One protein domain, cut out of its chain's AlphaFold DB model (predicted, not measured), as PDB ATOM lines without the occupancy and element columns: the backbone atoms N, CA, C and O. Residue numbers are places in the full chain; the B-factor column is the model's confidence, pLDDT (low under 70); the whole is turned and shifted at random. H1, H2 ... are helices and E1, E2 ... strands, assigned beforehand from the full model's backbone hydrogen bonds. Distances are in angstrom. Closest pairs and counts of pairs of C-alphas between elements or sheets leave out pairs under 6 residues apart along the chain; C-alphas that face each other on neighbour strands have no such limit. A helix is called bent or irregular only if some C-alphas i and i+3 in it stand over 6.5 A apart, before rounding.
ATOM      1  N   ARG A   3     -10.038 -10.512  42.226       93.81
ATOM      2  CA  ARG A   3     -10.187 -11.935  41.882       93.81
ATOM      3  C   ARG A   3     -11.647 -12.362  41.752       93.81
ATOM      4  O   ARG A   3     -11.921 -13.394  41.154       93.81
ATOM      5  N   VAL A   4     -12.571 -11.585  42.316       96.81
ATOM      6  CA  VAL A   4     -14.006 -11.811  42.151       96.81
ATOM      7  C   VAL A   4     -14.467 -11.173  40.843       96.81
ATOM      8  O   VAL A   4     -14.133 -10.030  40.531       96.81
ATOM      9  N   ARG A   5     -15.240 -11.939  40.080       96.38
ATOM     10  CA  ARG A   5     -15.853 -11.557  38.804       96.38
ATOM     11  C   ARG A   5     -17.372 -11.524  38.888       96.38
ATOM     12  O   ARG A   5     -18.003 -10.722  38.203       96.38
ATOM     13  N   ALA A   6     -17.943 -12.389  39.717       96.50
ATOM     14  CA  ALA A   6     -19.374 -12.610  39.801       96.50
ATOM     15  C   ALA A   6     -19.807 -12.994  41.222       96.50
ATOM     16  O   ALA A   6     -18.975 -13.241  42.099       96.50
ATOM     17  N   GLY A   7     -21.113 -13.048  41.442       95.69
ATOM     18  CA  GLY A   7     -21.730 -13.580  42.645       95.69
ATOM     19  C   GLY A   7     -22.949 -14.424  42.292       95.69
ATOM     20  O   GLY A   7     -23.696 -14.068  41.386       95.69
ATOM     21  N   ILE A   8     -23.148 -15.528  43.003       94.88
ATOM     22  CA  ILE A   8     -24.414 -16.269  43.005       94.88
ATOM     23  C   ILE A   8     -25.156 -15.865  44.267       94.88
ATOM     24  O   ILE A   8     -24.628 -16.049  45.361       94.88
ATOM     25  N   PHE A   9     -26.361 -15.335  44.123       94.25
ATOM     26  CA  PHE A   9     -27.213 -14.901  45.220       94.25
ATOM     27  C   PHE A   9     -28.410 -15.831  45.312       94.25
ATOM     28  O   PHE A   9     -29.007 -16.158  44.292       94.25
ATOM     29  N   SER A  10     -28.754 -16.262  46.522       92.81
ATOM     30  CA  SER A  10     -30.004 -16.967  46.789       92.81
ATOM     31  C   SER A  10     -30.702 -16.313  47.972       92.81
ATOM     32  O   SER A  10     -30.139 -16.200  49.066       92.81
ATOM     33  N   LEU A  11     -31.920 -15.853  47.710       93.06
ATOM     34  CA  LEU A  11     -32.782 -15.139  48.635       93.06
ATOM     35  C   LEU A  11     -33.981 -16.035  48.941       93.06
ATOM     36  O   LEU A  11     -34.686 -16.482  48.034       93.06
ATOM     37  N   THR A  12     -34.200 -16.332  50.219       91.88
ATOM     38  CA  THR A  12     -35.326 -17.164  50.665       91.88
ATOM     39  C   THR A  12     -36.128 -16.431  51.726       91.88
ATOM     40  O   THR A  12     -35.581 -15.606  52.468       91.88
ATOM     41  N   ALA A  13     -37.408 -16.775  51.828       90.50
ATOM     42  CA  ALA A  13     -38.321 -16.179  52.794       90.50
ATOM     43  C   ALA A  13     -37.870 -16.373  54.257       90.50
ATOM     44  O   ALA A  13     -36.928 -17.126  54.554       90.50
ATOM     45  N   VAL A  14     -38.530 -15.654  55.169       85.75
ATOM     46  CA  VAL A  14     -38.419 -15.854  56.623       85.75
ATOM     47  C   VAL A  14     -38.672 -17.313  56.977       85.75
ATOM     48  O   VAL A  14     -39.508 -17.988  56.381       85.75
ATOM     49  N   THR A  15     -37.879 -17.807  57.925       81.81
ATOM     50  CA  THR A  15     -38.021 -19.155  58.469       81.81
ATOM     51  C   THR A  15     -39.403 -19.284  59.128       81.81
ATOM     52  O   THR A  15     -39.677 -18.509  60.047       81.81
ATOM     53  N   PRO A  16     -40.263 -20.222  58.688       81.50
ATOM     54  CA  PRO A  16     -41.534 -20.485  59.355       81.50
ATOM     55  C   PRO A  16     -41.339 -20.848  60.837       81.50
ATOM     56  O   PRO A  16     -40.317 -21.452  61.175       81.50
ATOM     57  N   PRO A  17     -42.291 -20.525  61.732       81.75
ATOM     58  CA  PRO A  17     -42.171 -20.849  63.157       81.75
ATOM     59  C   PRO A  17     -42.026 -22.349  63.461       81.75
ATOM     60  O   PRO A  17     -41.494 -22.708  64.507       81.75
ATOM     61  N   ASP A  18     -42.510 -23.211  62.566       85.00
ATOM     62  CA  ASP A  18     -42.482 -24.672  62.652       85.00
ATOM     63  C   ASP A  18     -41.325 -25.322  61.868       85.00
ATOM     64  O   ASP A  18     -41.251 -26.549  61.785       85.00
ATOM     65  N   ASP A  19     -40.399 -24.529  61.314       85.56
ATOM     66  CA  ASP A  19     -39.206 -25.035  60.624       85.56
ATOM     67  C   ASP A  19     -38.295 -25.790  61.608       85.56
ATOM     68  O   ASP A  19     -37.841 -25.261  62.624       85.56
ATOM     69  N   ASP A  20     -37.983 -27.040  61.274       88.62
ATOM     70  CA  ASP A  20     -37.132 -27.929  62.073       88.62
ATOM     71  C   ASP A  20     -35.623 -27.630  61.933       88.62
ATOM     72  O   ASP A  20     -34.772 -28.350  62.466       88.62
ATOM     73  N   GLY A  21     -35.261 -26.579  61.192       88.81
ATOM     74  CA  GLY A  21     -33.886 -26.183  60.910       88.81
ATOM     75  C   GLY A  21     -33.170 -27.063  59.884       88.81
ATOM     76  O   GLY A  21     -31.990 -26.815  59.606       88.81
ATOM     77  N   SER A  22     -33.831 -28.070  59.300       90.88
ATOM     78  CA  SER A  22     -33.206 -29.041  58.390       90.88
ATOM     79  C   SER A  22     -32.589 -28.375  57.160       90.88
ATOM     80  O   SER A  22     -31.426 -28.636  56.842       90.88
ATOM     81  N   TYR A  23     -33.309 -27.447  56.521       89.56
ATOM     82  CA  TYR A  23     -32.809 -26.688  55.372       89.56
ATOM     83  C   TYR A  23     -31.551 -25.885  55.716       89.56
ATOM     84  O   TYR A  23     -30.557 -25.931  54.986       89.56
ATOM     85  N   LEU A  24     -31.563 -25.160  56.839       90.31
ATOM     86  CA  LEU A  24     -30.427 -24.330  57.233       90.31
ATOM     87  C   LEU A  24     -29.210 -25.191  57.593       90.31
ATOM     88  O   LEU A  24     -28.092 -24.876  57.179       90.31
ATOM     89  N   ARG A  25     -29.424 -26.292  58.321       92.31
ATOM     90  CA  ARG A  25     -28.370 -27.245  58.681       92.31
ATOM     91  C   ARG A  25     -27.747 -27.874  57.441       92.31
ATOM     92  O   ARG A  25     -26.525 -27.876  57.326       92.31
ATOM     93  N   TRP A  26     -28.568 -28.358  56.510       93.69
ATOM     94  CA  TRP A  26     -28.098 -28.871  55.226       93.69
ATOM     95  C   TRP A  26     -27.297 -27.810  54.472       93.69
ATOM     96  O   TRP A  26     -26.169 -28.061  54.053       93.69
ATOM     97  N   HIS A  27     -27.826 -26.591  54.352       93.62
ATOM     98  CA  HIS A  27     -27.136 -25.559  53.596       93.62
ATOM     99  C   HIS A  27     -25.768 -25.216  54.205       93.62
ATOM    100  O   HIS A  27     -24.805 -25.006  53.472       93.62
ATOM    101  N   LEU A  28     -25.671 -25.111  55.532       93.50
ATOM    102  CA  LEU A  28     -24.435 -24.719  56.217       93.50
ATOM    103  C   LEU A  28     -23.402 -25.845  56.319       93.50
ATOM    104  O   LEU A  28     -22.210 -25.549  56.304       93.50
ATOM    105  N   LEU A  29     -23.838 -27.098  56.462       94.69
ATOM    106  CA  LEU A  29     -22.950 -28.228  56.762       94.69
ATOM    107  C   LEU A  29     -22.694 -29.155  55.571       94.69
ATOM    108  O   LEU A  29     -21.763 -29.950  55.628       94.69
ATOM    109  N   ASP A  30     -23.499 -29.055  54.517       94.81
ATOM    110  CA  ASP A  30     -23.384 -29.876  53.314       94.81
ATOM    111  C   ASP A  30     -23.198 -28.971  52.083       94.81
ATOM    112  O   ASP A  30     -22.087 -28.842  51.568       94.81
ATOM    113  N   HIS A  31     -24.243 -28.239  51.682       94.50
ATOM    114  CA  HIS A  31     -24.242 -27.512  50.409       94.50
ATOM    115  C   HIS A  31     -23.130 -26.461  50.309       94.50
ATOM    116  O   HIS A  31     -22.345 -26.491  49.367       94.50
ATOM    117  N   LEU A  32     -23.050 -25.513  51.253       95.50
ATOM    118  CA  LEU A  32     -22.054 -24.436  51.210       95.50
ATOM    119  C   LEU A  32     -20.618 -24.992  51.277       95.50
ATOM    120  O   LEU A  32     -19.814 -24.583  50.440       95.50
ATOM    121  N   PRO A  33     -20.269 -25.923  52.190       96.19
ATOM    122  CA  PRO A  33     -18.950 -26.555  52.197       96.19
ATOM    123  C   PRO A  33     -18.565 -27.250  50.884       96.19
ATOM    124  O   PRO A  33     -17.453 -27.040  50.403       96.19
ATOM    125  N   GLU A  34     -19.469 -28.025  50.275       97.06
ATOM    126  CA  GLU A  34     -19.214 -28.738  49.009       97.06
ATOM    127  C   GLU A  34     -18.893 -27.772  47.852       97.06
ATOM    128  O   GLU A  34     -18.080 -28.087  46.976       97.06
ATOM    129  N   GLN A  35     -19.445 -26.550  47.874       96.44
ATOM    130  CA  GLN A  35     -19.134 -25.527  46.868       96.44
ATOM    131  C   GLN A  35     -17.649 -25.136  46.860       96.44
ATOM    132  O   GLN A  35     -17.126 -24.775  45.810       96.44
ATOM    133  N   TYR A  36     -16.916 -25.259  47.972       96.56
ATOM    134  CA  TYR A  36     -15.481 -24.939  47.991       96.56
ATOM    135  C   TYR A  36     -14.610 -25.912  47.184       96.56
ATOM    136  O   TYR A  36     -13.444 -25.618  46.937       96.56
ATOM    137  N   GLN A  37     -15.154 -27.043  46.724       96.19
ATOM    138  CA  GLN A  37     -14.461 -27.900  45.758       96.19
ATOM    139  C   GLN A  37     -14.467 -27.317  44.339       96.19
ATOM    140  O   GLN A  37     -13.745 -27.807  43.470       96.19
ATOM    141  N   ARG A  38     -15.315 -26.315  44.067       95.94
ATOM    142  CA  ARG A  38     -15.420 -25.698  42.745       95.94
ATOM    143  C   ARG A  38     -14.297 -24.669  42.580       95.94
ATOM    144  O   ARG A  38     -14.165 -23.783  43.427       95.94
ATOM    145  N   PRO A  39     -13.516 -24.721  41.488       91.75
ATOM    146  CA  PRO A  39     -12.293 -23.928  41.354       91.75
ATOM    147  C   PRO A  39     -12.531 -22.414  41.366       91.75
ATOM    148  O   PRO A  39     -11.671 -21.671  41.833       91.75
ATOM    149  N   GLY A  40     -13.687 -21.946  40.885       96.50
ATOM    150  CA  GLY A  40     -14.021 -20.524  40.897       96.50
ATOM    151  C   GLY A  40     -14.737 -20.044  42.158       96.50
ATOM    152  O   GLY A  40     -15.000 -18.848  42.248       96.50
ATOM    153  N   ILE A  41     -15.063 -20.894  43.138       97.62
ATOM    154  CA  ILE A  41     -15.689 -20.424  44.384       97.62
ATOM    155  C   ILE A  41     -14.631 -19.764  45.267       97.62
ATOM    156  O   ILE A  41     -13.680 -20.385  45.730       97.62
ATOM    157  N   VAL A  42     -14.814 -18.467  45.511       97.25
ATOM    158  CA  VAL A  42     -13.876 -17.635  46.270       97.25
ATOM    159  C   VAL A  42     -14.305 -17.499  47.729       97.25
ATOM    160  O   VAL A  42     -13.459 -17.499  48.624       97.25
ATOM    161  N   HIS A  43     -15.606 -17.336  47.983       96.69
ATOM    162  CA  HIS A  43     -16.157 -17.199  49.332       96.69
ATOM    163  C   HIS A  43     -17.662 -17.438  49.337       96.69
ATOM    164  O   HIS A  43     -18.360 -16.857  48.515       96.69
ATOM    165  N   GLY A  44     -18.163 -18.237  50.275       96.12
ATOM    166  CA  GLY A  44     -19.591 -18.365  50.557       96.12
ATOM    167  C   GLY A  44     -19.924 -17.780  51.925       96.12
ATOM    168  O   GLY A  44     -19.231 -18.074  52.902       96.12
ATOM    169  N   LEU A  45     -20.995 -16.993  52.009       95.00
ATOM    170  CA  LEU A  45     -21.488 -16.444  53.272       95.00
ATOM    171  C   LEU A  45     -23.012 -16.339  53.267       95.00
ATOM    172  O   LEU A  45     -23.617 -15.945  52.271       95.00
ATOM    173  N   ARG A  46     -23.622 -16.691  54.401       94.50
ATOM    174  CA  ARG A  46     -25.064 -16.618  54.637       94.50
ATOM    175  C   ARG A  46     -25.367 -15.638  55.768       94.50
ATOM    176  O   ARG A  46     -24.736 -15.695  56.821       94.50
ATOM    177  N   TRP A  47     -26.381 -14.812  55.551       93.69
ATOM    178  CA  TRP A  47     -27.025 -13.962  56.543       93.69
ATOM    179  C   TRP A  47     -28.455 -14.431  56.779       93.69
ATOM    180  O   TRP A  47     -29.138 -14.899  55.863       93.69
ATOM    181  N   ILE A  48     -28.894 -14.288  58.022       91.81
ATOM    182  CA  ILE A  48     -30.228 -14.644  58.488       91.81
ATOM    183  C   ILE A  48     -30.764 -13.399  59.190       91.81
ATOM    184  O   ILE A  48     -30.076 -12.837  60.040       91.81
ATOM    185  N   ALA A  49     -31.948 -12.949  58.793       89.88
ATOM    186  CA  ALA A  49     -32.683 -11.902  59.484       89.88
ATOM    187  C   ALA A  49     -33.506 -12.557  60.602       89.88
ATOM    188  O   ALA A  49     -34.678 -12.872  60.414       89.88
ATOM    189  N   ASP A  50     -32.855 -12.845  61.730       83.44
ATOM    190  CA  ASP A  50     -33.477 -13.408  62.930       83.44
ATOM    191  C   ASP A  50     -33.942 -12.320  63.918       83.44
ATOM    192  O   ASP A  50     -33.544 -11.157  63.835       83.44
ATOM    193  N   GLY A  51     -34.826 -12.679  64.853       84.62
ATOM    194  CA  GLY A  51     -35.387 -11.730  65.823       84.62
ATOM    195  C   GLY A  51     -35.986 -10.485  65.153       84.62
ATOM    196  O   GLY A  51     -36.711 -10.592  64.169       84.62
ATOM    197  N   GLU A  52     -35.626  -9.307  65.658       85.50
ATOM    198  CA  GLU A  52     -36.145  -8.006  65.204       85.50
ATOM    199  C   GLU A  52     -35.522  -7.517  63.874       85.50
ATOM    200  O   GLU A  52     -35.822  -6.418  63.410       85.50
ATOM    201  N   TYR A  53     -34.603  -8.264  63.237       85.38
ATOM    202  CA  TYR A  53     -33.937  -7.776  62.014       85.38
ATOM    203  C   TYR A  53     -34.904  -7.572  60.844       85.38
ATOM    204  O   TYR A  53     -34.655  -6.698  60.009       85.38
ATOM    205  N   ALA A  54     -35.996  -8.337  60.784       85.00
ATOM    206  CA  ALA A  54     -37.027  -8.150  59.767       85.00
ATOM    207  C   ALA A  54     -37.722  -6.779  59.889       85.00
ATOM    208  O   ALA A  54     -38.041  -6.181  58.862       85.00
ATOM    209  N   ASP A  55     -37.858  -6.247  61.107       86.25
ATOM    210  CA  ASP A  55     -38.512  -4.962  61.394       86.25
ATOM    211  C   ASP A  55     -37.607  -3.753  61.104       86.25
ATOM    212  O   ASP A  55     -38.042  -2.602  61.102       86.25
ATOM    213  N   HIS A  56     -36.324  -4.000  60.829       87.56
ATOM    214  CA  HIS A  56     -35.330  -2.976  60.510       87.56
ATOM    215  C   HIS A  56     -35.109  -2.768  59.004       87.56
ATOM    216  O   HIS A  56     -34.139  -2.110  58.608       87.56
ATOM    217  N   ARG A  57     -35.977  -3.318  58.147       88.75
ATOM    218  CA  ARG A  57     -35.926  -3.075  56.698       88.75
ATOM    219  C   ARG A  57     -36.163  -1.602  56.387       88.75
ATOM    220  O   ARG A  57     -37.048  -0.968  56.951       88.75
ATOM    221  N   LEU A  58     -35.381  -1.072  55.449       88.94
ATOM    222  CA  LEU A  58     -35.565   0.295  54.954       88.94
ATOM    223  C   LEU A  58     -36.757   0.393  53.995       88.94
ATOM    224  O   LEU A  58     -37.470   1.390  54.003       88.94
ATOM    225  N   ALA A  59     -36.937  -0.638  53.170       89.06
ATOM    226  CA  ALA A  59     -38.009  -0.782  52.197       89.06
ATOM    227  C   ALA A  59     -38.199  -2.273  51.872       89.06
ATOM    228  O   ALA A  59     -37.307  -3.091  52.130       89.06
ATOM    229  N   GLY A  60     -39.353  -2.617  51.309       87.75
ATOM    230  CA  GLY A  60     -39.655  -3.965  50.852       87.75
ATOM    231  C   GLY A  60     -40.964  -3.981  50.079       87.75
ATOM    232  O   GLY A  60     -42.021  -3.803  50.675       87.75
ATOM    233  N   ASP A  61     -40.871  -4.219  48.775       84.06
ATOM    234  CA  ASP A  61     -42.015  -4.297  47.873       84.06
ATOM    235  C   ASP A  61     -42.140  -5.712  47.300       84.06
ATOM    236  O   ASP A  61     -41.143  -6.388  47.018       84.06
ATOM    237  N   GLY A  62     -43.380  -6.175  47.133       88.19
ATOM    238  CA  GLY A  62     -43.672  -7.492  46.568       88.19
ATOM    239  C   GLY A  62     -43.034  -8.662  47.342       88.19
ATOM    240  O   GLY A  62     -42.766  -8.550  48.541       88.19
ATOM    241  N   PRO A  63     -42.769  -9.802  46.671       87.94
ATOM    242  CA  PRO A  63     -42.229 -11.004  47.317       87.94
ATOM    243  C   PRO A  63     -40.856 -10.810  47.984       87.94
ATOM    244  O   PRO A  63     -40.539 -11.479  48.966       87.94
ATOM    245  N   LEU A  64     -40.029  -9.877  47.497       88.81
ATOM    246  CA  LEU A  64     -38.719  -9.589  48.099       88.81
ATOM    247  C   LEU A  64     -38.839  -8.886  49.466       88.81
ATOM    248  O   LEU A  64     -37.912  -8.937  50.281       88.81
ATOM    249  N   GLY A  65     -40.010  -8.323  49.784       89.06
ATOM    250  CA  GLY A  65     -40.350  -7.866  51.132       89.06
ATOM    251  C   GLY A  65     -40.272  -8.972  52.194       89.06
ATOM    252  O   GLY A  65     -40.102  -8.671  53.372       89.06
ATOM    253  N   GLU A  66     -40.289 -10.247  51.795       90.12
ATOM    254  CA  GLU A  66     -40.270 -11.398  52.704       90.12
ATOM    255  C   GLU A  66     -38.877 -12.019  52.907       90.12
ATOM    256  O   GLU A  66     -38.753 -13.013  53.621       90.12
ATOM    257  N   ILE A  67     -37.801 -11.468  52.318       91.06
ATOM    258  CA  ILE A  67     -36.437 -12.041  52.419       91.06
ATOM    259  C   ILE A  67     -36.003 -12.223  53.875       91.06
ATOM    260  O   ILE A  67     -35.618 -11.264  54.532       91.06
ATOM    261  N   GLY A  68     -35.998 -13.442  54.393       91.19
ATOM    262  CA  GLY A  68     -35.494 -13.717  55.739       91.19
ATOM    263  C   GLY A  68     -34.079 -14.262  55.753       91.19
ATOM    264  O   GLY A  68     -33.422 -14.277  56.788       91.19
ATOM    265  N   ASN A  69     -33.596 -14.739  54.610       92.38
ATOM    266  CA  ASN A  69     -32.252 -15.267  54.497       92.38
ATOM    267  C   ASN A  69     -31.651 -14.864  53.154       92.38
ATOM    268  O   ASN A  69     -32.303 -14.963  52.114       92.38
ATOM    269  N   ALA A  70     -30.376 -14.501  53.183       93.94
ATOM    270  CA  ALA A  70     -29.593 -14.232  51.991       93.94
ATOM    271  C   ALA A  70     -28.303 -15.040  52.062       93.94
ATOM    272  O   ALA A  70     -27.623 -15.059  53.085       93.94
ATOM    273  N   VAL A  71     -27.945 -15.708  50.977       95.19
ATOM    274  CA  VAL A  71     -26.608 -16.271  50.801       95.19
ATOM    275  C   VAL A  71     -26.009 -15.700  49.536       95.19
ATOM    276  O   VAL A  71     -26.706 -15.536  48.533       95.19
ATOM    277  N   HIS A  72     -24.709 -15.438  49.585       95.56
ATOM    278  CA  HIS A  72     -23.932 -15.230  48.382       95.56
ATOM    279  C   HIS A  72     -22.771 -16.218  48.272       95.56
ATOM    280  O   HIS A  72     -22.221 -16.681  49.274       95.56
ATOM    281  N   TYR A  73     -22.389 -16.508  47.035       97.56
ATOM    282  CA  TYR A  73     -21.137 -17.158  46.686       97.56
ATOM    283  C   TYR A  73     -20.389 -16.229  45.743       97.56
ATOM    284  O   TYR A  73     -20.847 -15.974  44.634       97.56
ATOM    285  N   LEU A  74     -19.258 -15.694  46.186       97.62
ATOM    286  CA  LEU A  74     -18.364 -14.905  45.352       97.62
ATOM    287  C   LEU A  74     -17.599 -15.839  44.424       97.62
ATOM    288  O   LEU A  74     -17.008 -16.822  44.876       97.62
ATOM    289  N   VAL A  75     -17.600 -15.505  43.138       97.75
ATOM    290  CA  VAL A  75     -17.074 -16.345  42.064       97.75
ATOM    291  C   VAL A  75     -15.960 -15.615  41.322       97.75
ATOM    292  O   VAL A  75     -16.115 -14.461  40.914       97.75
ATOM    293  N   GLY A  76     -14.824 -16.285  41.171       97.06
ATOM    294  CA  GLY A  76     -13.706 -15.900  40.317       97.06
ATOM    295  C   GLY A  76     -13.694 -16.689  39.008       97.06
ATOM    296  O   GLY A  76     -14.651 -17.379  38.663       97.06
ATOM    297  N   ASP A  77     -12.599 -16.578  38.266       95.31
ATOM    298  CA  ASP A  77     -12.409 -17.352  37.040       95.31
ATOM    299  C   ASP A  77     -12.148 -18.846  37.358       95.31
ATOM    300  O   ASP A  77     -11.433 -19.130  38.323       95.31
ATOM    301  N   PRO A  78     -12.680 -19.809  36.572       95.25
ATOM    302  CA  PRO A  78     -13.571 -19.637  35.419       95.25
ATOM    303  C   PRO A  78     -15.050 -19.481  35.827       95.25
ATOM    304  O   PRO A  78     -15.669 -20.412  36.348       95.25
ATOM    305  N   VAL A  79     -15.652 -18.323  35.527       93.62
ATOM    306  CA  VAL A  79     -17.011 -17.979  36.000       93.62
ATOM    307  C   VAL A  79     -18.079 -18.928  35.462       93.62
ATOM    308  O   VAL A  79     -18.836 -19.502  36.241       93.62
ATOM    309  N   ARG A  80     -18.126 -19.127  34.138       91.06
ATOM    310  CA  ARG A  80     -19.162 -19.942  33.485       91.06
ATOM    311  C   ARG A  80     -19.170 -21.380  33.996       91.06
ATOM    312  O   ARG A  80     -20.203 -21.859  34.442       91.06
ATOM    313  N   GLN A  81     -18.007 -22.032  33.983       93.75
ATOM    314  CA  GLN A  81     -17.875 -23.397  34.491       93.75
ATOM    315  C   GLN A  81     -18.290 -23.478  35.963       93.75
ATOM    316  O   GLN A  81     -18.948 -24.427  36.360       93.75
ATOM    317  N   THR A  82     -17.961 -22.463  36.767       95.50
ATOM    318  CA  THR A  82     -18.368 -22.430  38.176       95.50
ATOM    319  C   THR A  82     -19.884 -22.330  38.336       95.50
ATOM    320  O   THR A  82     -20.435 -22.983  39.216       95.50
ATOM    321  N   PHE A  83     -20.579 -21.560  37.494       92.56
ATOM    322  CA  PHE A  83     -22.045 -21.511  37.498       92.56
ATOM    323  C   PHE A  83     -22.669 -22.850  37.085       92.56
ATOM    324  O   PHE A  83     -23.595 -23.317  37.751       92.56
ATOM    325  N   ASP A  84     -22.144 -23.486  36.035       92.06
ATOM    326  CA  ASP A  84     -22.612 -24.798  35.573       92.06
ATOM    327  C   ASP A  84     -22.419 -25.867  36.666       92.06
ATOM    328  O   ASP A  84     -23.362 -26.576  37.032       92.06
ATOM    329  N   ASP A  85     -21.227 -25.917  37.264       94.75
ATOM    330  CA  ASP A  85     -20.881 -26.817  38.363       94.75
ATOM    331  C   ASP A  85     -21.740 -26.574  39.615       94.75
ATOM    332  O   ASP A  85     -22.140 -27.525  40.290       94.75
ATOM    333  N   PHE A  86     -22.043 -25.311  39.935       91.94
ATOM    334  CA  PHE A  86     -22.886 -24.950  41.075       91.94
ATOM    335  C   PHE A  86     -24.290 -25.550  40.934       91.94
ATOM    336  O   PHE A  86     -24.824 -26.136  41.880       91.94
ATOM    337  N   VAL A  87     -24.882 -25.440  39.739       89.94
ATOM    338  CA  VAL A  87     -26.195 -26.025  39.427       89.94
ATOM    339  C   VAL A  87     -26.126 -27.555  39.424       89.94
ATOM    340  O   VAL A  87     -27.039 -28.214  39.933       89.94
ATOM    341  N   ALA A  88     -25.049 -28.128  38.881       93.69
ATOM    342  CA  ALA A  88     -24.834 -29.572  38.861       93.69
ATOM    343  C   ALA A  88     -24.739 -30.160  40.279       93.69
ATOM    344  O   ALA A  88     -25.362 -31.188  40.547       93.69
ATOM    345  N   LEU A  89     -24.050 -29.485  41.206       93.88
ATOM    346  CA  LEU A  89     -23.975 -29.902  42.607       93.88
ATOM    347  C   LEU A  89     -25.362 -29.919  43.263       93.88
ATOM    348  O   LEU A  89     -25.740 -30.924  43.863       93.88
ATOM    349  N   GLY A  90     -26.156 -28.855  43.100       89.44
ATOM    350  CA  GLY A  90     -27.522 -28.813  43.633       89.44
ATOM    351  C   GLY A  90     -28.390 -29.973  43.124       89.44
ATOM    352  O   GLY A  90     -29.121 -30.595  43.897       89.44
ATOM    353  N   ARG A  91     -28.257 -30.321  41.837       90.56
ATOM    354  CA  ARG A  91     -28.930 -31.484  41.241       90.56
ATOM    355  C   ARG A  91     -28.457 -32.799  41.861       90.56
ATOM    356  O   ARG A  91     -29.299 -33.580  42.293       90.56
ATOM    357  N   ALA A  92     -27.147 -33.014  41.947       94.56
ATOM    358  CA  ALA A  92     -26.569 -34.242  42.484       94.56
ATOM    359  C   ALA A  92     -26.943 -34.464  43.958       94.56
ATOM    360  O   ALA A  92     -27.253 -35.582  44.364       94.56
ATOM    361  N   LEU A  93     -26.964 -33.404  44.772       92.81
ATOM    362  CA  LEU A  93     -27.405 -33.487  46.167       92.81
ATOM    363  C   LEU A  93     -28.876 -33.902  46.270       92.81
ATOM    364  O   LEU A  93     -29.223 -34.742  47.101       92.81
ATOM    365  N   ARG A  94     -29.737 -33.359  45.405       89.81
ATOM    366  CA  ARG A  94     -31.156 -33.726  45.354       89.81
ATOM    367  C   ARG A  94     -31.367 -35.170  44.901       89.81
ATOM    368  O   ARG A  94     -32.117 -35.893  45.543       89.81
ATOM    369  N   GLU A  95     -30.704 -35.590  43.827       93.50
ATOM    370  CA  GLU A  95     -30.815 -36.952  43.276       93.50
ATOM    371  C   GLU A  95     -30.342 -38.021  44.269       93.50
ATOM    372  O   GLU A  95     -30.898 -39.114  44.307       93.50
ATOM    373  N   ASN A  96     -29.385 -37.680  45.134       94.75
ATOM    374  CA  ASN A  96     -28.890 -38.563  46.190       94.75
ATOM    375  C   ASN A  96     -29.655 -38.434  47.522       94.75
ATOM    376  O   ASN A  96     -29.182 -38.923  48.546       94.75
ATOM    377  N   GLY A  97     -30.800 -37.740  47.547       92.12
ATOM    378  CA  GLY A  97     -31.630 -37.594  48.750       92.12
ATOM    379  C   GLY A  97     -30.984 -36.785  49.882       92.12
ATOM    380  O   GLY A  97     -31.424 -36.873  51.024       92.12
ATOM    381  N   ARG A  98     -29.938 -36.001  49.588       92.69
ATOM    382  CA  ARG A  98     -29.229 -35.161  50.571       92.69
ATOM    383  C   ARG A  98     -29.870 -33.789  50.750       92.69
ATOM    384  O   ARG A  98     -29.576 -33.116  51.729       92.69
ATOM    385  N   MET A  99     -30.719 -33.360  49.815       88.62
ATOM    386  CA  MET A  99     -31.412 -32.072  49.878       88.62
ATOM    387  C   MET A  99     -32.765 -32.224  50.600       88.62
ATOM    388  O   MET A  99     -33.610 -32.976  50.108       88.62
ATOM    389  N   PRO A 100     -32.998 -31.531  51.733       86.50
ATOM    390  CA  PRO A 100     -34.299 -31.520  52.400       86.50
ATOM    391  C   PRO A 100     -35.327 -30.714  51.588       86.50
ATOM    392  O   PRO A 100     -35.020 -30.167  50.525       86.50
ATOM    393  N   VAL A 101     -36.557 -30.613  52.099       79.81
ATOM    394  CA  VAL A 101     -37.588 -29.758  51.495       79.81
ATOM    395  C   VAL A 101     -37.076 -28.320  51.411       79.81
ATOM    396  O   VAL A 101     -36.610 -27.736  52.391       79.81
ATOM    397  N   MET A 102     -37.131 -27.761  50.204       76.25
ATOM    398  CA  MET A 102     -36.674 -26.404  49.940       76.25
ATOM    399  C   MET A 102     -37.650 -25.386  50.514       76.25
ATOM    400  O   MET A 102     -38.863 -25.518  50.367       76.25
ATOM    401  N   ARG A 103     -37.100 -24.328  51.109       76.12
ATOM    402  CA  ARG A 103     -37.875 -23.143  51.482       76.12
ATOM    403  C   ARG A 103     -38.405 -22.430  50.234       76.12
ATOM    404  O   ARG A 103     -37.778 -22.556  49.176       76.12
ATOM    405  N   PRO A 104     -39.486 -21.634  50.355       81.75
ATOM    406  CA  PRO A 104     -39.910 -20.736  49.292       81.75
ATOM    407  C   PRO A 104     -38.729 -19.889  48.821       81.75
ATOM    408  O   PRO A 104     -38.133 -19.113  49.582       81.75
ATOM    409  N   LEU A 105     -38.348 -20.121  47.571       86.00
ATOM    410  CA  LEU A 105     -37.252 -19.424  46.936       86.00
ATOM    411  C   LEU A 105     -37.801 -18.135  46.340       86.00
ATOM    412  O   LEU A 105     -38.663 -18.190  45.468       86.00
ATOM    413  N   LEU A 106     -37.298 -17.000  46.820       90.88
ATOM    414  CA  LEU A 106     -37.721 -15.691  46.336       90.88
ATOM    415  C   LEU A 106     -36.926 -15.308  45.090       90.88
ATOM    416  O   LEU A 106     -37.502 -14.898  44.091       90.88
ATOM    417  N   GLU A 107     -35.605 -15.505  45.127       88.44
ATOM    418  CA  GLU A 107     -34.743 -15.241  43.977       88.44
ATOM    419  C   GLU A 107     -33.466 -16.088  44.014       88.44
ATOM    420  O   GLU A 107     -32.879 -16.318  45.077       88.44
ATOM    421  N   VAL A 108     -33.012 -16.529  42.838       88.81
ATOM    422  CA  VAL A 108     -31.630 -16.975  42.608       88.81
ATOM    423  C   VAL A 108     -31.096 -16.275  41.378       88.81
ATOM    424  O   VAL A 108     -31.698 -16.370  40.310       88.81
ATOM    425  N   ALA A 109     -29.939 -15.636  41.511       87.56
ATOM    426  CA  ALA A 109     -29.316 -14.917  40.412       87.56
ATOM    427  C   ALA A 109     -27.799 -15.122  40.397       87.56
ATOM    428  O   ALA A 109     -27.129 -14.999  41.423       87.56
ATOM    429  N   GLY A 110     -27.256 -15.412  39.214       90.12
ATOM    430  CA  GLY A 110     -25.832 -15.270  38.920       90.12
ATOM    431  C   GLY A 110     -25.593 -13.886  38.328       90.12
ATOM    432  O   GLY A 110     -26.071 -13.601  37.234       90.12
ATOM    433  N   LEU A 111     -24.881 -13.022  39.047       92.50
ATOM    434  CA  LEU A 111     -24.707 -11.614  38.695       92.50
ATOM    435  C   LEU A 111     -23.231 -11.250  38.575       92.50
ATOM    436  O   LEU A 111     -22.377 -11.770  39.295       92.50
ATOM    437  N   ARG A 112     -22.917 -10.303  37.693       94.38
ATOM    438  CA  ARG A 112     -21.565  -9.775  37.517       94.38
ATOM    439  C   ARG A 112     -21.238  -8.723  38.537       94.38
ATOM    440  O   ARG A 112     -22.043  -7.840  38.775       94.38
ATOM    441  N   LEU A 113     -20.023  -8.780  39.074       94.56
ATOM    442  CA  LEU A 113     -19.481  -7.691  39.868       94.56
ATOM    443  C   LEU A 113     -19.263  -6.473  38.958       94.56
ATOM    444  O   LEU A 113     -18.413  -6.499  38.065       94.56
ATOM    445  N   LEU A 114     -20.038  -5.420  39.192       90.56
ATOM    446  CA  LEU A 114     -19.990  -4.178  38.425       90.56
ATOM    447  C   LEU A 114     -19.109  -3.143  39.116       90.56
ATOM    448  O   LEU A 114     -18.319  -2.466  38.461       90.56
ATOM    449  N   GLN A 115     -19.243  -3.022  40.439       89.81
ATOM    450  CA  GLN A 115     -18.581  -1.977  41.212       89.81
ATOM    451  C   GLN A 115     -18.184  -2.462  42.598       89.81
ATOM    452  O   GLN A 115     -18.794  -3.364  43.170       89.81
ATOM    453  N   TRP A 116     -17.143  -1.841  43.141       93.50
ATOM    454  CA  TRP A 116     -16.622  -2.151  44.462       93.50
ATOM    455  C   TRP A 116     -15.930  -0.927  45.051       93.50
ATOM    456  O   TRP A 116     -15.147  -0.241  44.393       93.50
ATOM    457  N   GLN A 117     -16.194  -0.660  46.320       93.75
ATOM    458  CA  GLN A 117     -15.603   0.458  47.036       93.75
ATOM    459  C   GLN A 117     -15.312   0.046  48.477       93.75
ATOM    460  O   GLN A 117     -16.070  -0.702  49.095       93.75
ATOM    461  N   ALA A 118     -14.204   0.541  49.021       95.19
ATOM    462  CA  ALA A 118     -13.912   0.477  50.447       95.19
ATOM    463  C   ALA A 118     -14.123   1.863  51.046       95.19
ATOM    464  O   ALA A 118     -13.710   2.865  50.460       95.19
ATOM    465  N   ALA A 119     -14.709   1.922  52.239       95.69
ATOM    466  CA  ALA A 119     -14.733   3.166  52.991       95.69
ATOM    467  C   ALA A 119     -13.281   3.574  53.313       95.69
ATOM    468  O   ALA A 119     -12.515   2.719  53.768       95.69
ATOM    469  N   PRO A 120     -12.886   4.857  53.182       91.94
ATOM    470  CA  PRO A 120     -11.515   5.292  53.481       91.94
ATOM    471  C   PRO A 120     -11.039   4.881  54.883       91.94
ATOM    472  O   PRO A 120      -9.879   4.551  55.106       91.94
ATOM    473  N   ARG A 121     -11.973   4.812  55.838       91.62
ATOM    474  CA  ARG A 121     -11.719   4.408  57.227       91.62
ATOM    475  C   ARG A 121     -11.598   2.901  57.463       91.62
ATOM    476  O   ARG A 121     -11.280   2.497  58.582       91.62
ATOM    477  N   ALA A 122     -11.894   2.076  56.460       91.56
ATOM    478  CA  ALA A 122     -11.761   0.625  56.547       91.56
ATOM    479  C   ALA A 122     -10.290   0.182  56.511       91.56
ATOM    480  O   ALA A 122      -9.981  -0.878  57.051       91.56
ATOM    481  N   LEU A 123      -9.401   1.010  55.936       92.12
ATOM    482  CA  LEU A 123      -7.950   0.785  55.843       92.12
ATOM    483  C   LEU A 123      -7.582  -0.565  55.199       92.12
ATOM    484  O   LEU A 123      -6.589  -1.192  55.561       92.12
ATOM    485  N   VAL A 124      -8.405  -1.019  54.253       92.19
ATOM    486  CA  VAL A 124      -8.189  -2.223  53.443       92.19
ATOM    487  C   VAL A 124      -8.511  -1.920  51.983       92.19
ATOM    488  O   VAL A 124      -9.258  -0.983  51.694       92.19
ATOM    489  N   SER A 125      -8.003  -2.729  51.054       93.44
ATOM    490  CA  SER A 125      -8.430  -2.633  49.659       93.44
ATOM    491  C   SER A 125      -9.902  -3.023  49.508       93.44
ATOM    492  O   SER A 125     -10.397  -3.928  50.181       93.44
ATOM    493  N   HIS A 126     -10.580  -2.407  48.543       93.12
ATOM    494  CA  HIS A 126     -11.948  -2.759  48.150       93.12
ATOM    495  C   HIS A 126     -12.119  -4.253  47.837       93.12
ATOM    496  O   HIS A 126     -13.162  -4.816  48.158       93.12
ATOM    497  N   GLU A 127     -11.081  -4.906  47.295       94.06
ATOM    498  CA  GLU A 127     -11.097  -6.322  46.902       94.06
ATOM    499  C   GLU A 127     -11.315  -7.261  48.094       94.06
ATOM    500  O   GLU A 127     -11.812  -8.365  47.910       94.06
ATOM    501  N   VAL A 128     -10.963  -6.838  49.316       93.56
ATOM    502  CA  VAL A 128     -11.029  -7.705  50.499       93.56
ATOM    503  C   VAL A 128     -12.196  -7.384  51.434       93.56
ATOM    504  O   VAL A 128     -12.355  -8.051  52.454       93.56
ATOM    505  N   VAL A 129     -13.018  -6.377  51.114       93.94
ATOM    506  CA  VAL A 129     -14.131  -5.937  51.976       93.94
ATOM    507  C   VAL A 129     -15.066  -7.091  52.365       93.94
ATOM    508  O   VAL A 129     -15.312  -7.226  53.566       93.94
ATOM    509  N   PRO A 130     -15.527  -7.961  51.438       93.31
ATOM    510  CA  PRO A 130     -16.472  -9.026  51.787       93.31
ATOM    511  C   PRO A 130     -15.896 -10.087  52.730       93.31
ATOM    512  O   PRO A 130     -16.631 -10.684  53.506       93.31
ATOM    513  N   PHE A 131     -14.576 -10.292  52.707       93.19
ATOM    514  CA  PHE A 131     -13.889 -11.300  53.520       93.19
ATOM    515  C   PHE A 131     -13.662 -10.842  54.964       93.19
ATOM    516  O   PHE A 131     -13.144 -11.594  55.790       93.19
ATOM    517  N   ARG A 132     -13.990  -9.583  55.284       90.81
ATOM    518  CA  ARG A 132     -13.822  -9.061  56.638       90.81
ATOM    519  C   ARG A 132     -14.947  -9.559  57.538       90.81
ATOM    520  O   ARG A 132     -16.112  -9.464  57.153       90.81
ATOM    521  N   PRO A 133     -14.631  -9.963  58.781       91.88
ATOM    522  CA  PRO A 133     -15.649 -10.188  59.795       91.88
ATOM    523  C   PRO A 133     -16.537  -8.953  59.968       91.88
ATOM    524  O   PRO A 133     -16.045  -7.821  60.055       91.88
ATOM    525  N   HIS A 134     -17.846  -9.170  60.028       90.94
ATOM    526  CA  HIS A 134     -18.839  -8.108  60.111       90.94
ATOM    527  C   HIS A 134     -20.083  -8.559  60.867       90.94
ATOM    528  O   HIS A 134     -20.298  -9.747  61.078       90.94
ATOM    529  N   ARG A 135     -20.885  -7.589  61.313       88.56
ATOM    530  CA  ARG A 135     -22.102  -7.857  62.096       88.56
ATOM    531  C   ARG A 135     -23.349  -8.056  61.245       88.56
ATOM    532  O   ARG A 135     -24.357  -8.497  61.771       88.56
ATOM    533  N   GLY A 136     -23.292  -7.675  59.979       90.06
ATOM    534  CA  GLY A 136     -24.400  -7.817  59.051       90.06
ATOM    535  C   GLY A 136     -24.150  -7.036  57.774       90.06
ATOM    536  O   GLY A 136     -23.087  -6.420  57.600       90.06
ATOM    537  N   VAL A 137     -25.158  -7.060  56.913       92.25
ATOM    538  CA  VAL A 137     -25.160  -6.343  55.646       92.25
ATOM    539  C   VAL A 137     -26.401  -5.479  55.500       92.25
ATOM    540  O   VAL A 137     -27.447  -5.797  56.055       92.25
ATOM    541  N   LEU A 138     -26.271  -4.394  54.743       91.19
ATOM    542  CA  LEU A 138     -27.404  -3.776  54.068       91.19
ATOM    543  C   LEU A 138     -27.435  -4.349  52.650       91.19
ATOM    544  O   LEU A 138     -26.470  -4.179  51.899       91.19
ATOM    545  N   LEU A 139     -28.512  -5.063  52.342       92.25
ATOM    546  CA  LEU A 139     -28.797  -5.618  51.028       92.25
ATOM    547  C   LEU A 139     -29.816  -4.707  50.343       92.25
ATOM    548  O   LEU A 139     -30.893  -4.485  50.890       92.25
ATOM    549  N   ILE A 140     -29.461  -4.190  49.175       90.44
ATOM    550  CA  ILE A 140     -30.364  -3.433  48.310       90.44
ATOM    551  C   ILE A 140     -30.555  -4.272  47.052       90.44
ATOM    552  O   ILE A 140     -29.566  -4.654  46.422       90.44
ATOM    553  N   VAL A 141     -31.807  -4.585  46.734       89.19
ATOM    554  CA  VAL A 141     -32.197  -5.294  45.514       89.19
ATOM    555  C   VAL A 141     -33.114  -4.365  44.741       89.19
ATOM    556  O   VAL A 141     -34.121  -3.915  45.280       89.19
ATOM    557  N   GLU A 142     -32.724  -4.045  43.516       82.25
ATOM    558  CA  GLU A 142     -33.403  -3.049  42.690       82.25
ATOM    559  C   GLU A 142     -33.686  -3.620  41.310       82.25
ATOM    560  O   GLU A 142     -32.802  -4.205  40.676       82.25
ATOM    561  N   GLU A 143     -34.909  -3.398  40.837       75.88
ATOM    562  CA  GLU A 143     -35.312  -3.628  39.457       75.88
ATOM    563  C   GLU A 143     -35.446  -2.268  38.753       75.88
ATOM    564  O   GLU A 143     -36.074  -1.358  39.303       75.88
ATOM    565  N   PRO A 144     -34.849  -2.080  37.563       68.31
ATOM    566  CA  PRO A 144     -35.024  -0.846  36.810       68.31
ATOM    567  C   PRO A 144     -36.499  -0.643  36.445       68.31
ATOM    568  O   PRO A 144     -37.096  -1.485  35.779       68.31
ATOM    569  N   THR A 145     -37.075   0.495  36.827       66.81
ATOM    570  CA  THR A 145     -38.351   0.967  36.274       66.81
ATOM    571  C   THR A 145     -38.091   1.689  34.947       66.81
ATOM    572  O   THR A 145     -37.014   2.260  34.759       66.81
ATOM    573  N   ASP A 146     -39.033   1.606  33.998       63.19
ATOM    574  CA  ASP A 146     -38.871   2.045  32.600       63.19
ATOM    575  C   ASP A 146     -38.058   3.346  32.426       63.19
ATOM    576  O   ASP A 146     -38.411   4.405  32.947       63.19
ATOM    577  N   GLY A 147     -36.982   3.282  31.635       66.31
ATOM    578  CA  GLY A 147     -36.131   4.431  31.313       66.31
ATOM    579  C   GLY A 147     -34.638   4.105  31.302       66.31
ATOM    580  O   GLY A 147     -34.217   2.985  31.584       66.31
ATOM    581  N   ARG A 148     -33.807   5.098  30.953       60.66
ATOM    582  CA  ARG A 148     -32.354   4.978  31.132       60.66
ATOM    583  C   ARG A 148     -32.002   5.242  32.596       60.66
ATOM    584  O   ARG A 148     -32.356   6.311  33.098       60.66
ATOM    585  N   PRO A 149     -31.248   4.353  33.259       71.31
ATOM    586  CA  PRO A 149     -30.886   4.522  34.660       71.31
ATOM    587  C   PRO A 149     -29.783   5.572  34.864       71.31
ATOM    588  O   PRO A 149     -29.276   5.686  35.969       71.31
ATOM    589  N   ASP A 150     -29.392   6.342  33.842       80.19
ATOM    590  CA  ASP A 150     -28.226   7.237  33.874       80.19
ATOM    591  C   ASP A 150     -28.269   8.202  35.071       80.19
ATOM    592  O   ASP A 150     -27.329   8.233  35.859       80.19
ATOM    593  N   ARG A 151     -29.395   8.897  35.294       80.25
ATOM    594  CA  ARG A 151     -29.561   9.786  36.463       80.25
ATOM    595  C   ARG A 151     -29.518   9.045  37.796       80.25
ATOM    596  O   ARG A 151     -29.005   9.574  38.778       80.25
ATOM    597  N   TRP A 152     -30.080   7.840  37.837       78.62
ATOM    598  CA  TRP A 152     -30.051   6.997  39.028       78.62
ATOM    599  C   TRP A 152     -28.620   6.564  39.350       78.62
ATOM    600  O   TRP A 152     -28.172   6.723  40.479       78.62
ATOM    601  N   LEU A 153     -27.875   6.092  38.349       80.12
ATOM    602  CA  LEU A 153     -26.477   5.683  38.474       80.12
ATOM    603  C   LEU A 153     -25.568   6.865  38.831       80.12
ATOM    604  O   LEU A 153     -24.695   6.721  39.685       80.12
ATOM    605  N   GLU A 154     -25.795   8.034  38.229       86.81
ATOM    606  CA  GLU A 154     -25.101   9.275  38.581       86.81
ATOM    607  C   GLU A 154     -25.310   9.619  40.057       86.81
ATOM    608  O   GLU A 154     -24.331   9.795  40.781       86.81
ATOM    609  N   TRP A 155     -26.560   9.637  40.531       87.94
ATOM    610  CA  TRP A 155     -26.868   9.862  41.946       87.94
ATOM    611  C   TRP A 155     -26.238   8.791  42.848       87.94
ATOM    612  O   TRP A 155     -25.625   9.110  43.873       87.94
ATOM    613  N   LEU A 156     -26.319   7.519  42.444       83.88
ATOM    614  CA  LEU A 156     -25.755   6.384  43.172       83.88
ATOM    615  C   LEU A 156     -24.248   6.581  43.415       83.88
ATOM    616  O   LEU A 156     -23.747   6.344  44.516       83.88
ATOM    617  N   HIS A 157     -23.512   7.036  42.395       85.38
ATOM    618  CA  HIS A 157     -22.054   7.190  42.455       85.38
ATOM    619  C   HIS A 157     -21.606   8.514  43.059       85.38
ATOM    620  O   HIS A 157     -20.633   8.523  43.813       85.38
ATOM    621  N   ALA A 158     -22.274   9.615  42.718       90.44
ATOM    622  CA  ALA A 158     -21.863  10.956  43.118       90.44
ATOM    623  C   ALA A 158     -22.334  11.324  44.531       90.44
ATOM    624  O   ALA A 158     -21.649  12.081  45.220       90.44
ATOM    625  N   GLU A 159     -23.465  10.776  44.981       91.81
ATOM    626  CA  GLU A 159     -24.099  11.167  46.243       91.81
ATOM    627  C   GLU A 159     -24.276   9.984  47.196       91.81
ATOM    628  O   GLU A 159     -23.762  10.011  48.321       91.81
ATOM    629  N   HIS A 160     -24.958   8.922  46.753       88.31
ATOM    630  CA  HIS A 160     -25.369   7.835  47.641       88.31
ATOM    631  C   HIS A 160     -24.182   7.061  48.217       88.31
ATOM    632  O   HIS A 160     -24.049   6.951  49.438       88.31
ATOM    633  N   TYR A 161     -23.292   6.533  47.372       89.88
ATOM    634  CA  TYR A 161     -22.154   5.759  47.858       89.88
ATOM    635  C   TYR A 161     -21.187   6.576  48.723       89.88
ATOM    636  O   TYR A 161     -20.828   6.086  49.797       89.88
ATOM    637  N   PRO A 162     -20.793   7.814  48.365       92.12
ATOM    638  CA  PRO A 162     -20.003   8.654  49.262       92.12
ATOM    639  C   PRO A 162     -20.653   8.836  50.638       92.12
ATOM    640  O   PRO A 162     -19.981   8.652  51.659       92.12
ATOM    641  N   ALA A 163     -21.961   9.115  50.685       93.12
ATOM    642  CA  ALA A 163     -22.695   9.241  51.941       93.12
ATOM    643  C   ALA A 163     -22.707   7.920  52.731       93.12
ATOM    644  O   ALA A 163     -22.390   7.905  53.923       93.12
ATOM    645  N   LEU A 164     -22.988   6.797  52.067       91.12
ATOM    646  CA  LEU A 164     -23.022   5.466  52.671       91.12
ATOM    647  C   LEU A 164     -21.665   5.059  53.264       91.12
ATOM    648  O   LEU A 164     -21.597   4.540  54.383       91.12
ATOM    649  N   LEU A 165     -20.575   5.319  52.539       93.56
ATOM    650  CA  LEU A 165     -19.207   5.030  52.973       93.56
ATOM    651  C   LEU A 165     -18.730   5.961  54.099       93.56
ATOM    652  O   LEU A 165     -17.831   5.586  54.861       93.56
ATOM    653  N   ALA A 166     -19.333   7.145  54.244       93.75
ATOM    654  CA  ALA A 166     -19.080   8.048  55.362       93.75
ATOM    655  C   ALA A 166     -19.739   7.572  56.674       93.75
ATOM    656  O   ALA A 166     -19.254   7.911  57.762       93.75
ATOM    657  N   VAL A 167     -20.795   6.747  56.606       93.44
ATOM    658  CA  VAL A 167     -21.509   6.251  57.794       93.44
ATOM    659  C   VAL A 167     -20.574   5.432  58.699       93.44
ATOM    660  O   VAL A 167     -19.972   4.438  58.275       93.44
ATOM    661  N   PRO A 168     -20.455   5.779  59.997       91.75
ATOM    662  CA  PRO A 168     -19.678   4.991  60.937       91.75
ATOM    663  C   PRO A 168     -20.159   3.548  61.055       91.75
ATOM    664  O   PRO A 168     -21.250   3.263  61.543       91.75
ATOM    665  N   GLY A 169     -19.281   2.631  60.662       89.12
ATOM    666  CA  GLY A 169     -19.566   1.207  60.632       89.12
ATOM    667  C   GLY A 169     -19.575   0.645  59.216       89.12
ATOM    668  O   GLY A 169     -19.349  -0.543  59.069       89.12
ATOM    669  N   THR A 170     -19.742   1.445  58.171       94.81
ATOM    670  CA  THR A 170     -19.670   0.927  56.801       94.81
ATOM    671  C   THR A 170     -18.224   0.607  56.422       94.81
ATOM    672  O   THR A 170     -17.339   1.454  56.545       94.81
ATOM    673  N   ALA A 171     -17.962  -0.629  55.991       95.56
ATOM    674  CA  ALA A 171     -16.637  -1.051  55.531       95.56
ATOM    675  C   ALA A 171     -16.441  -0.845  54.019       95.56
ATOM    676  O   ALA A 171     -15.323  -0.598  53.572       95.56
ATOM    677  N   GLY A 172     -17.516  -0.935  53.244       95.25
ATOM    678  CA  GLY A 172     -17.495  -0.830  51.792       95.25
ATOM    679  C   GLY A 172     -18.812  -1.295  51.184       95.25
ATOM    680  O   GLY A 172     -19.667  -1.817  51.905       95.25
ATOM    681  N   ALA A 173     -18.937  -1.112  49.874       93.94
ATOM    682  CA  ALA A 173     -20.105  -1.476  49.081       93.94
ATOM    683  C   ALA A 173     -19.659  -2.205  47.810       93.94
ATOM    684  O   ALA A 173     -18.675  -1.807  47.177       93.94
ATOM    685  N   TRP A 174     -20.341  -3.298  47.480       95.00
ATOM    686  CA  TRP A 174     -20.148  -4.063  46.249       95.00
ATOM    687  C   TRP A 174     -21.478  -4.172  45.512       95.00
ATOM    688  O   TRP A 174     -22.492  -4.479  46.139       95.00
ATOM    689  N   THR A 175     -21.443  -3.970  44.199       92.25
ATOM    690  CA  THR A 175     -22.630  -3.900  43.340       92.25
ATOM    691  C   THR A 175     -22.541  -4.952  42.263       92.25
ATOM    692  O   THR A 175     -21.529  -5.049  41.561       92.25
ATOM    693  N   PHE A 176     -23.613  -5.715  42.123       93.25
ATOM    694  CA  PHE A 176     -23.744  -6.774  41.148       93.25
ATOM    695  C   PHE A 176     -24.953  -6.528  40.256       93.25
ATOM    696  O   PHE A 176     -25.958  -6.004  40.725       93.25
ATOM    697  N   GLY A 177     -24.867  -6.931  38.994       89.94
ATOM    698  CA  GLY A 177     -25.984  -6.811  38.061       89.94
ATOM    699  C   GLY A 177     -25.925  -7.820  36.917       89.94
ATOM    700  O   GLY A 177     -24.946  -8.573  36.803       89.94
ATOM    701  N   PRO A 178     -26.978  -7.869  36.090       85.06
ATOM    702  CA  PRO A 178     -27.094  -8.826  35.000       85.06
ATOM    703  C   PRO A 178     -25.982  -8.643  33.967       85.06
ATOM    704  O   PRO A 178     -25.445  -7.553  33.751       85.06
ATOM    705  N   THR A 179     -25.617  -9.738  33.307       81.75
ATOM    706  CA  THR A 179     -24.677  -9.708  32.190       81.75
ATOM    707  C   THR A 179     -24.931 -10.879  31.255       81.75
ATOM    708  O   THR A 179     -25.276 -11.964  31.708       81.75
ATOM    709  N   ASN A 180     -24.666 -10.674  29.969       77.00
ATOM    710  CA  ASN A 180     -24.579 -11.730  28.960       77.00
ATOM    711  C   ASN A 180     -23.122 -12.144  28.673       77.00
ATOM    712  O   ASN A 180     -22.861 -12.931  27.771       77.00
ATOM    713  N   ALA A 181     -22.147 -11.613  29.423       79.00
ATOM    714  CA  ALA A 181     -20.720 -11.792  29.142       79.00
ATOM    715  C   ALA A 181     -20.230 -13.251  29.237       79.00
ATOM    716  O   ALA A 181     -19.112 -13.547  28.818       79.00
ATOM    717  N   TRP A 182     -21.035 -14.146  29.812       75.81
ATOM    718  CA  TRP A 182     -20.700 -15.562  29.992       75.81
ATOM    719  C   TRP A 182     -21.645 -16.507  29.263       75.81
ATOM    720  O   TRP A 182     -21.438 -17.723  29.314       75.81
ATOM    721  N   SER A 196     -32.397 -12.444  35.306       43.38
ATOM    722  CA  SER A 196     -33.151 -11.529  36.182       43.38
ATOM    723  C   SER A 196     -32.584 -10.103  36.053       43.38
ATOM    724  O   SER A 196     -31.358  -9.956  36.134       43.38
ATOM    725  N   PRO A 197     -33.410  -9.066  35.810       42.00
ATOM    726  CA  PRO A 197     -32.935  -7.690  35.652       42.00
ATOM    727  C   PRO A 197     -32.450  -7.069  36.974       42.00
ATOM    728  O   PRO A 197     -31.896  -5.968  36.964       42.00
ATOM    729  N   SER A 198     -32.628  -7.770  38.096       49.81
ATOM    730  CA  SER A 198     -32.295  -7.291  39.432       49.81
ATOM    731  C   SER A 198     -30.799  -7.024  39.610       49.81
ATOM    732  O   SER A 198     -29.943  -7.876  39.349       49.81
ATOM    733  N   SER A 199     -30.477  -5.836  40.117       54.72
ATOM    734  CA  SER A 199     -29.151  -5.518  40.647       54.72
ATOM    735  C   SER A 199     -29.137  -5.707  42.158       54.72
ATOM    736  O   SER A 199     -30.101  -5.384  42.845       54.72
ATOM    737  N   ILE A 200     -28.026  -6.223  42.683       66.75
ATOM    738  CA  ILE A 200     -27.840  -6.462  44.114       66.75
ATOM    739  C   ILE A 200     -26.632  -5.668  44.606       66.75
ATOM    740  O   ILE A 200     -25.500  -5.923  44.193       66.75
ATOM    741  N   SER A 201     -26.856  -4.748  45.544       59.62
ATOM    742  CA  SER A 201     -25.788  -4.080  46.293       59.62
ATOM    743  C   SER A 201     -25.686  -4.652  47.703       59.62
ATOM    744  O   SER A 201     -26.669  -4.718  48.438       59.62
ATOM    745  N   THR A 202     -24.479  -5.048  48.110       59.44
ATOM    746  CA  THR A 202     -24.186  -5.501  49.477       59.44
ATOM    747  C   THR A 202     -23.245  -4.521  50.161       59.44
ATOM    748  O   THR A 202     -22.150  -4.247  49.666       59.44
ATOM    749  N   THR A 203     -23.642  -4.038  51.335       56.03
ATOM    750  CA  THR A 203     -22.827  -3.146  52.166       56.03
ATOM    751  C   THR A 203     -22.540  -3.783  53.508       56.03
ATOM    752  O   THR A 203     -23.456  -4.191  54.211       56.03
ATOM    753  N   THR A 204     -21.275  -3.836  53.908       56.59
ATOM    754  CA  THR A 204     -20.852  -4.560  55.114       56.59
ATOM    755  C   THR A 204     -20.748  -3.643  56.339       56.59
ATOM    756  O   THR A 204     -20.027  -2.641  56.294       56.59
TER     757      THR A 204
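What this domain is: This is residues 3 to 182 and 196 to 204 of the 235 residues of an uncharacterized protein of Mycobacterium kansasii ATCC 12478 (UniProt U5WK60). One sheet of seven strands is folded back on itself at the bent strand E4 into two leaves, E2 E3 E1 and E6 E7 E5, which face each other, and it curls round the short helix H5. H1 runs along the first leaf and touches H4, H6 crosses over E4 and E6, and residues 145 to 151 stick out. There are 189 residues printed, with six named helices and seven strands in the order E1 H1 E2 H2 H3 E3 H4 E4 H5 E5 H6 E6 E7; the sheet, E2 E3 E1 E4 E6 E7 E5, is antiparallel throughout and the class is mixed. The whole is compact, with a radius of gyration of the C-alphas of 16.9 A and spans of 50 by 39 by 38 A.

Where its parts are: Find C-alpha 6 at (-19.374, -12.610, 39.801); there E1, residues 6 to 13, begins and runs 23.2 A. Next come H1, 22 to 35, E2, 41 to 48, H2, 51 to 56, H3, 62 to 66, and E3, 67 to 75. H4, 79 to 95, starts at (-17.011, -17.979, 36.000) and runs 24.6 A. E4, 105 to 118, spans 30.9 A and bends by 79 degrees at residue 112. Then read H5, 126 to 131, E5, 136 to 142, H6, 150 to 166, 23.4 A long, E6, 170 to 177, and E7, 199 to 204, ending at (-20.852, -4.560, 55.114).

How they stand to each other: In the twisted sheet, look for N 45 and O 72 of E2 and E3, 3.0 A, N 8 and O 73 of E1 and E3, 2.9 A, N 9 and O 109 of E1 and E4, 2.8 A, N 114 and O 175 of E4 and E6, 2.8 A, N 176 and O 200 of E6 and E7, 2.8 A, and N 140 and O 201 of E5 and E7, 2.9 A. Three split strand-helix-strand units, two strands running the same way with another between them, have right-handed crossovers: E1 H1 E2, E3 H4 E4 and E5 H6 E6. H1 has a height of 10.7 A over the sheet, and its residues 31 to 35 touch H4, closest at C-alphas 35 and 86, 6.9 A. H6 has a height of 11.1 A over the sheet and runs across the strands. H3 is only just over E1, with 3 of its C-alphas there, and H2 only grazes the sheet, with residues 53 to 54. Every O i to N i+4 pair is within hydrogen-bond range in H4, against 7 of 10 in H1, 10 of 13 in H6, and 0 in H2, H3 and H5, where 2 of 3, 2 of 2 and 2 of 3 O i to N i+3 pairs are.

The domain as a whole: The C-alphas farthest apart, Asn 96 and Ala 158, are 50.1 A apart. Residues 183 to 195 are not printed, and C-alphas 182 and 196 stand 14.5 A apart across the cut. Of the links that are printed whole, none is long. Confidence is under 70 at residues 144 to 148 and 196 to 204.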